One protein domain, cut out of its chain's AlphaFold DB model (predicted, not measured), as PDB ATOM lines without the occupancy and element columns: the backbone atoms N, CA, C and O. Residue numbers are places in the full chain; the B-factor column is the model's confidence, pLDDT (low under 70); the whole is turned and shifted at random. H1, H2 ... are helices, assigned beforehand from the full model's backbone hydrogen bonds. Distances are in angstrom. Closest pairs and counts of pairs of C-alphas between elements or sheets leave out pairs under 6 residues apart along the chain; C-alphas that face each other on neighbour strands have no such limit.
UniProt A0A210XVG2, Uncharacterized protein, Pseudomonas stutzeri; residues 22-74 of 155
ATOM      1  N   SER A  22       4.966  59.740 -48.226       74.81
ATOM      2  CA  SER A  22       4.381  59.767 -46.882       74.81
ATOM      3  C   SER A  22       2.916  60.197 -46.883       74.81
ATOM      4  O   SER A  22       2.111  59.621 -46.160       74.81
ATOM      5  N   ASP A  23       2.557  61.177 -47.712       80.50
ATOM      6  CA  ASP A  23       1.195  61.711 -47.774       80.50
ATOM      7  C   ASP A  23       0.268  60.702 -48.452       80.50
ATOM      8  O   ASP A  23      -0.866  60.507 -48.017       80.50
ATOM      9  N   LEU A  24       0.769  60.003 -49.477       83.06
ATOM     10  CA  LEU A  24       0.059  58.903 -50.126       83.06
ATOM     11  C   LEU A  24      -0.180  57.737 -49.155       83.06
ATOM     12  O   LEU A  24      -1.299  57.230 -49.080       83.06
ATOM     13  N   GLU A  25       0.842  57.330 -48.399       86.12
ATOM     14  CA  GLU A  25       0.727  56.282 -47.375       86.12
ATOM     15  C   GLU A  25      -0.270  56.686 -46.279       86.12
ATOM     16  O   GLU A  25      -1.127  55.893 -45.880       86.12
ATOM     17  N   GLN A  26      -0.225  57.946 -45.843       85.81
ATOM     18  CA  GLN A  26      -1.153  58.487 -44.854       85.81
ATOM     19  C   GLN A  26      -2.597  58.551 -45.380       85.81
ATOM     20  O   GLN A  26      -3.537  58.211 -44.651       85.81
ATOM     21  N   LEU A  27      -2.797  58.936 -46.643       88.25
ATOM     22  CA  LEU A  27      -4.099  58.905 -47.319       88.25
ATOM     23  C   LEU A  27      -4.637  57.477 -47.457       88.25
ATOM     24  O   LEU A  27      -5.811  57.243 -47.170       88.25
ATOM     25  N   GLN A  28      -3.796  56.511 -47.831       92.88
ATOM     26  CA  GLN A  28      -4.180  55.097 -47.921       92.88
ATOM     27  C   GLN A  28      -4.575  54.525 -46.556       92.88
ATOM     28  O   GLN A  28      -5.591  53.831 -46.449       92.88
ATOM     29  N   ALA A  29      -3.824  54.851 -45.502       92.00
ATOM     30  CA  ALA A  29      -4.157  54.455 -44.138       92.00
ATOM     31  C   ALA A  29      -5.491  55.075 -43.684       92.00
ATOM     32  O   ALA A  29      -6.361  54.368 -43.175       92.00
ATOM     33  N   SER A  30      -5.692  56.371 -43.946       91.94
ATOM     34  CA  SER A  30      -6.927  57.088 -43.597       91.94
ATOM     35  C   SER A  30      -8.141  56.532 -44.336       91.94
ATOM     36  O   SER A  30      -9.186  56.319 -43.725       91.94
ATOM     37  N   LEU A  31      -8.001  56.239 -45.632       91.19
ATOM     38  CA  LEU A  31      -9.052  55.625 -46.437       91.19
ATOM     39  C   LEU A  31      -9.401  54.224 -45.929       91.19
ATOM     40  O   LEU A  31     -10.577  53.902 -45.787       91.19
ATOM     41  N   THR A  32      -8.396  53.411 -45.601       94.81
ATOM     42  CA  THR A  32      -8.608  52.066 -45.045       94.81
ATOM     43  C   THR A  32      -9.363  52.131 -43.717       94.81
ATOM     44  O   THR A  32     -10.333  51.399 -43.523       94.81
ATOM     45  N   SER A  33      -8.982  53.052 -42.823       92.12
ATOM     46  CA  SER A  33      -9.710  53.288 -41.573       92.12
ATOM     47  C   SER A  33     -11.131  53.801 -41.802       92.12
ATOM     48  O   SER A  33     -12.045  53.358 -41.110       92.12
ATOM     49  N   ALA A  34     -11.341  54.699 -42.766       88.56
ATOM     50  CA  ALA A  34     -12.667  55.217 -43.094       88.56
ATOM     51  C   ALA A  34     -13.584  54.120 -43.652       88.56
ATOM     52  O   ALA A  34     -14.738  54.038 -43.242       88.56
ATOM     53  N   ILE A  35     -13.066  53.244 -44.519       86.75
ATOM     54  CA  ILE A  35     -13.798  52.079 -45.034       86.75
ATOM     55  C   ILE A  35     -14.137  51.126 -43.888       86.75
ATOM     56  O   ILE A  35     -15.295  50.762 -43.731       86.75
ATOM     57  N   ALA A  36     -13.167  50.780 -43.038       80.88
ATOM     58  CA  ALA A  36     -13.408  49.895 -41.900       80.88
ATOM     59  C   ALA A  36     -14.459  50.464 -40.932       80.88
ATOM     60  O   ALA A  36     -15.306  49.722 -40.434       80.88
ATOM     61  N   LEU A  37     -14.437  51.778 -40.687       81.38
ATOM     62  CA  LEU A  37     -15.438  52.453 -39.865       81.38
ATOM     63  C   LEU A  37     -16.806  52.477 -40.554       81.38
ATOM     64  O   LEU A  37     -17.803  52.182 -39.904       81.38
ATOM     65  N   ALA A  38     -16.860  52.785 -41.849       79.50
ATOM     66  CA  ALA A  38     -18.098  52.774 -42.622       79.50
ATOM     67  C   ALA A  38     -18.735  51.381 -42.625       79.50
ATOM     68  O   ALA A  38     -19.914  51.267 -42.324       79.50
ATOM     69  N   THR A  39     -17.958  50.318 -42.843       73.00
ATOM     70  CA  THR A  39     -18.433  48.928 -42.750       73.00
ATOM     71  C   THR A  39     -18.830  48.549 -41.322       73.00
ATOM     72  O   THR A  39     -19.803  47.833 -41.115       73.00
ATOM     73  N   ALA A  40     -18.114  49.036 -40.305       68.56
ATOM     74  CA  ALA A  40     -18.477  48.788 -38.912       68.56
ATOM     75  C   ALA A  40     -19.786  49.482 -38.499       68.56
ATOM     76  O   ALA A  40     -20.519  48.963 -37.653       68.56
ATOM     77  N   LEU A  41     -20.047  50.658 -39.067       74.75
ATOM     78  CA  LEU A  41     -21.266  51.436 -38.863       74.75
ATOM     79  C   LEU A  41     -22.404  50.986 -39.782       74.75
ATOM     80  O   LEU A  41     -23.566  51.222 -39.453       74.75
ATOM     81  N   ASP A  42     -22.090  50.311 -40.887       72.81
ATOM     82  CA  ASP A  42     -23.066  49.649 -41.737       72.81
ATOM     83  C   ASP A  42     -23.612  48.411 -41.015       72.81
ATOM     84  O   ASP A  42     -23.136  47.279 -41.140       72.81
ATOM     85  N   GLY A  43     -24.633  48.657 -40.194       66.94
ATOM     86  CA  GLY A  43     -25.334  47.624 -39.444       66.94
ATOM     87  C   GLY A  43     -25.927  46.527 -40.332       66.94
ATOM     88  O   GLY A  43     -26.147  45.427 -39.826       66.94
ATOM     89  N   ASN A  44     -26.134  46.791 -41.629       67.12
ATOM     90  CA  ASN A  44     -26.680  45.822 -42.576       67.12
ATOM     91  C   ASN A  44     -25.611  44.841 -43.082       67.12
ATOM     92  O   ASN A  44     -25.874  43.643 -43.109       67.12
ATOM     93  N   ALA A  45     -24.389  45.296 -43.393       66.94
ATOM     94  CA  ALA A  45     -23.288  44.390 -43.757       66.94
ATOM     95  C   ALA A  45     -22.979  43.401 -42.619       66.94
ATOM     96  O   ALA A  45     -22.847  42.197 -42.826       66.94
ATOM     97  N   ARG A  46     -22.993  43.897 -41.375       79.94
ATOM     98  CA  ARG A  46     -22.874  43.053 -40.177       79.94
ATOM     99  C   ARG A  46     -24.085  42.153 -39.941       79.94
ATOM    100  O   ARG A  46     -23.960  41.155 -39.237       79.94
ATOM    101  N   LEU A  47     -25.267  42.512 -40.441       85.25
ATOM    102  CA  LEU A  47     -26.469  41.694 -40.297       85.25
ATOM    103  C   LEU A  47     -26.362  40.431 -41.152       85.25
ATOM    104  O   LEU A  47     -26.583  39.349 -40.617       85.25
ATOM    105  N   ASP A  48     -25.974  40.558 -42.419       89.19
ATOM    106  CA  ASP A  48     -25.830  39.408 -43.318       89.19
ATOM    107  C   ASP A  48     -24.747  38.438 -42.827       89.19
ATOM    108  O   ASP A  48     -25.009  37.242 -42.722       89.19
ATOM    109  N   GLU A  49     -23.595  38.945 -42.372       89.06
ATOM    110  CA  GLU A  49     -22.555  38.115 -41.738       89.06
ATOM    111  C   GLU A  49     -23.083  37.355 -40.505       89.06
ATOM    112  O   GLU A  49     -22.774  36.181 -40.295       89.06
ATOM    113  N   ARG A  50     -23.908  38.011 -39.674       89.25
ATOM    114  CA  ARG A  50     -24.522  37.391 -38.486       89.25
ATOM    115  C   ARG A  50     -25.590  36.362 -38.853       89.25
ATOM    116  O   ARG A  50     -25.724  35.374 -38.132       89.25
ATOM    117  N   LEU A  51     -26.346  36.590 -39.927       90.94
ATOM    118  CA  LEU A  51     -27.331  35.643 -40.449       90.94
ATOM    119  C   LEU A  51     -26.630  34.395 -40.996       90.94
ATOM    120  O   LEU A  51     -26.986  33.287 -40.592       90.94
ATOM    121  N   GLU A  52     -25.578  34.558 -41.801       91.31
ATOM    122  CA  GLU A  52     -24.783  33.437 -42.321       91.31
ATOM    123  C   GLU A  52     -24.133  32.631 -41.196       91.31
ATOM    124  O   GLU A  52     -24.228  31.402 -41.176       91.31
ATOM    125  N   ALA A  53     -23.534  33.309 -40.211       92.69
ATOM    126  CA  ALA A  53     -22.942  32.652 -39.047       92.69
ATOM    127  C   ALA A  53     -23.976  31.865 -38.216       92.69
ATOM    128  O   ALA A  53     -23.623  30.880 -37.568       92.69
ATOM    129  N   ALA A  54     -25.249  32.274 -38.249       93.19
ATOM    130  CA  ALA A  54     -26.366  31.562 -37.630       93.19
ATOM    131  C   ALA A  54     -26.980  30.468 -38.532       93.19
ATOM    132  O   ALA A  54     -27.953  29.829 -38.130       93.19
ATOM    133  N   GLY A  55     -26.440  30.245 -39.736       91.75
ATOM    134  CA  GLY A  55     -26.972  29.293 -40.714       91.75
ATOM    135  C   GLY A  55     -28.287  29.738 -41.367       91.75
ATOM    136  O   GLY A  55     -29.042  28.894 -41.850       91.75
ATOM    137  N   MET A  56     -28.586  31.039 -41.348       90.25
ATOM    138  CA  MET A  56     -29.771  31.643 -41.963       90.25
ATOM    139  C   MET A  56     -29.446  32.215 -43.349       90.25
ATOM    140  O   MET A  56     -28.296  32.525 -43.650       90.25
ATOM    141  N   LEU A  57     -30.475  32.383 -44.185       87.38
ATOM    142  CA  LEU A  57     -30.352  33.136 -45.437       87.38
ATOM    143  C   LEU A  57     -30.069  34.613 -45.136       87.38
ATOM    144  O   LEU A  57     -30.688  35.187 -44.236       87.38
ATOM    145  N   THR A  58     -29.178  35.232 -45.910       89.25
ATOM    146  CA  THR A  58     -28.933  36.680 -45.843       89.25
ATOM    147  C   THR A  58     -30.128  37.473 -46.347       89.25
ATOM    148  O   THR A  58     -30.951  36.967 -47.116       89.25
ATOM    149  N   VAL A  59     -30.211  38.753 -45.981       86.81
ATOM    150  CA  VAL A  59     -31.221  39.663 -46.536       86.81
ATOM    151  C   VAL A  59     -31.072  39.741 -48.054       86.81
ATOM    152  O   VAL A  59     -32.069  39.652 -48.769       86.81
ATOM    153  N   ALA A  60     -29.838  39.823 -48.560       85.31
ATOM    154  CA  ALA A  60     -29.573  39.810 -49.998       85.31
ATOM    155  C   ALA A  60     -30.106  38.538 -50.684       85.31
ATOM    156  O   ALA A  60     -30.724  38.631 -51.743       85.31
ATOM    157  N   GLN A  61     -29.920  37.362 -50.078       85.69
ATOM    158  CA  GLN A  61     -30.443  36.094 -50.600       85.69
ATOM    159  C   GLN A  61     -31.972  36.029 -50.548       85.69
ATOM    160  O   GLN A  61     -32.591  35.560 -51.499       85.69
ATOM    161  N   ILE A  62     -32.588  36.525 -49.471       86.88
ATOM    162  CA  ILE A  62     -34.050  36.590 -49.342       86.88
ATOM    163  C   ILE A  62     -34.644  37.501 -50.426       86.88
ATOM    164  O   ILE A  62     -35.643  37.145 -51.043       86.88
ATOM    165  N   LEU A  63     -34.021  38.653 -50.688       85.56
ATOM    166  CA  LEU A  63     -34.483  39.616 -51.694       85.56
ATOM    167  C   LEU A  63     -34.194  39.186 -53.137       85.56
ATOM    168  O   LEU A  63     -34.946  39.559 -54.035       85.56
ATOM    169  N   ALA A  64     -33.118  38.427 -53.374       84.50
ATOM    170  CA  ALA A  64     -32.796  37.882 -54.696       84.50
ATOM    171  C   ALA A  64     -33.871  36.907 -55.206       84.50
ATOM    172  O   ALA A  64     -34.001  36.713 -56.417       84.50
ATOM    173  N   GLY A  65     -34.655  36.347 -54.287       75.62
ATOM    174  CA  GLY A  65     -35.780  35.487 -54.594       75.62
ATOM    175  C   GLY A  65     -35.390  34.045 -54.915       75.62
ATOM    176  O   GLY A  65     -34.249  33.728 -55.249       75.62
ATOM    177  N   ALA A  66     -36.396  33.172 -54.829       73.38
ATOM    178  CA  ALA A  66     -36.331  31.706 -54.931       73.38
ATOM    179  C   ALA A  66     -35.484  30.977 -53.850       73.38
ATOM    180  O   ALA A  66     -34.460  31.470 -53.392       73.38
ATOM    181  N   PRO A  67     -35.873  29.750 -53.431       66.94
ATOM    182  CA  PRO A  67     -37.077  29.000 -53.806       66.94
ATOM    183  C   PRO A  67     -38.334  29.370 -52.994       66.94
ATOM    184  O   PRO A  67     -39.420  28.895 -53.323       66.94
ATOM    185  N   LEU A  68     -38.219  30.212 -51.958       73.75
ATOM    186  CA  LEU A  68     -39.339  30.583 -51.075       73.75
ATOM    187  C   LEU A  68     -40.482  31.289 -51.816       73.75
ATOM    188  O   LEU A  68     -41.650  31.005 -51.555       73.75
ATOM    189  N   ASP A  69     -40.162  32.136 -52.791       80.25
ATOM    190  CA  ASP A  69     -41.156  32.923 -53.530       80.25
ATOM    191  C   ASP A  69     -42.212  32.066 -54.226       80.25
ATOM    192  O   ASP A  69     -43.369  32.472 -54.327       80.25
ATOM    193  N   ALA A  70     -41.843  30.859 -54.670       75.94
ATOM    194  CA  ALA A  70     -42.775  29.933 -55.306       75.94
ATOM    195  C   ALA A  70     -43.866  29.449 -54.336       75.94
ATOM    196  O   ALA A  70     -44.986  29.185 -54.768       75.94
ATOM    197  N   PHE A  71     -43.553  29.360 -53.040       76.25
ATOM    198  CA  PHE A  71     -44.508  28.994 -51.991       76.25
ATOM    199  C   PHE A  71     -45.305  30.197 -51.481       76.25
ATOM    200  O   PHE A  71     -46.443  30.035 -51.043       76.25
ATOM    201  N   ILE A  72     -44.718  31.396 -51.525       83.06
ATOM    202  CA  ILE A  72     -45.360  32.636 -51.063       83.06
ATOM    203  C   ILE A  72     -46.346  33.168 -52.109       83.06
ATOM    204  O   ILE A  72     -47.412  33.683 -51.762       83.06
ATOM    205  N   ARG A  73     -46.009  33.049 -53.398       85.75
ATOM    206  CA  ARG A  73     -46.858  33.513 -54.493       85.75
ATOM    207  C   ARG A  73     -48.211  32.803 -54.451       85.75
ATOM    208  O   ARG A  73     -48.302  31.583 -54.568       85.75
ATOM    209  N   HIS A  74     -49.284  33.589 -54.382       86.88
ATOM    210  CA  HIS A  74     -50.634  33.049 -54.448       86.88
ATOM    211  C   HIS A  74     -50.891  32.394 -55.813       86.88
ATOM    212  O   HIS A  74     -50.663  33.003 -56.862       86.88
TER     213      HIS A  74
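Overview. This is residues 22 to 74 of the 155 residues of an uncharacterized protein of Pseudomonas stutzeri (UniProt A0A210XVG2). One long helix, H1, is followed by three short helices, H2, H3 and H4, in an open, rod-like string with no core, in which the chain folds back after H2 to bring the first residue of H3, Val 59, near Asp 48 of H2. H1, the longest helix with 20 residues, makes one end of the rod, and H4 lies toward the other. The printed part has 53 residues and four named helices, in the order H1, H2, H3, H4, with no named strand; the class is all helix. It is extended, with a radius of gyration of the C-alphas of 17.7 A and spans of 61 by 19 by 13 A.

Along the chain. H1, residues 22 to 41, begins at C-alpha 22 (4.381, 59.767, -46.882) and is 28.1 A long. H2 holds residues 45 to 53, 12.7 A. H3 holds residues 59 to 64, 8.5 A. H4, residues 68 to 72, is 6.4 A long and ends at C-alpha 72 (-45.360, 32.636, -51.063).

Arrangement. H1 and H2 only just touch, with 3 pairs of C-alphas within 8 A, and only at the corner by their link; H1 does so with residues 39 to 40 alone. The closest C-alphas, of Thr 39 and Ala 45, are 6.7 A apart. The two run the same way at a steep tilt of 61 degrees. H2 and H3 are close but not clearly touching, the C-alphas of Asp 48 and Val 59 being closest at 6.3 A, and about perpendicular at 88 degrees. H3 and H4 are only just apart, at 8.2 A. In H1, H2, H3 and H4 every O i to N i+4 pair is within hydrogen-bond range.

Size, cuts and confidence. The C-alphas farthest apart, of Ser 22 and His 74, are 61.6 A apart. The printed part has no cut, and its three links are tight. Residues 22 to 43 and 62 to 74 stand free. Mean pLDDT of the printed part is 83.3; residues 40, 43 to 45 and 67 are under 70.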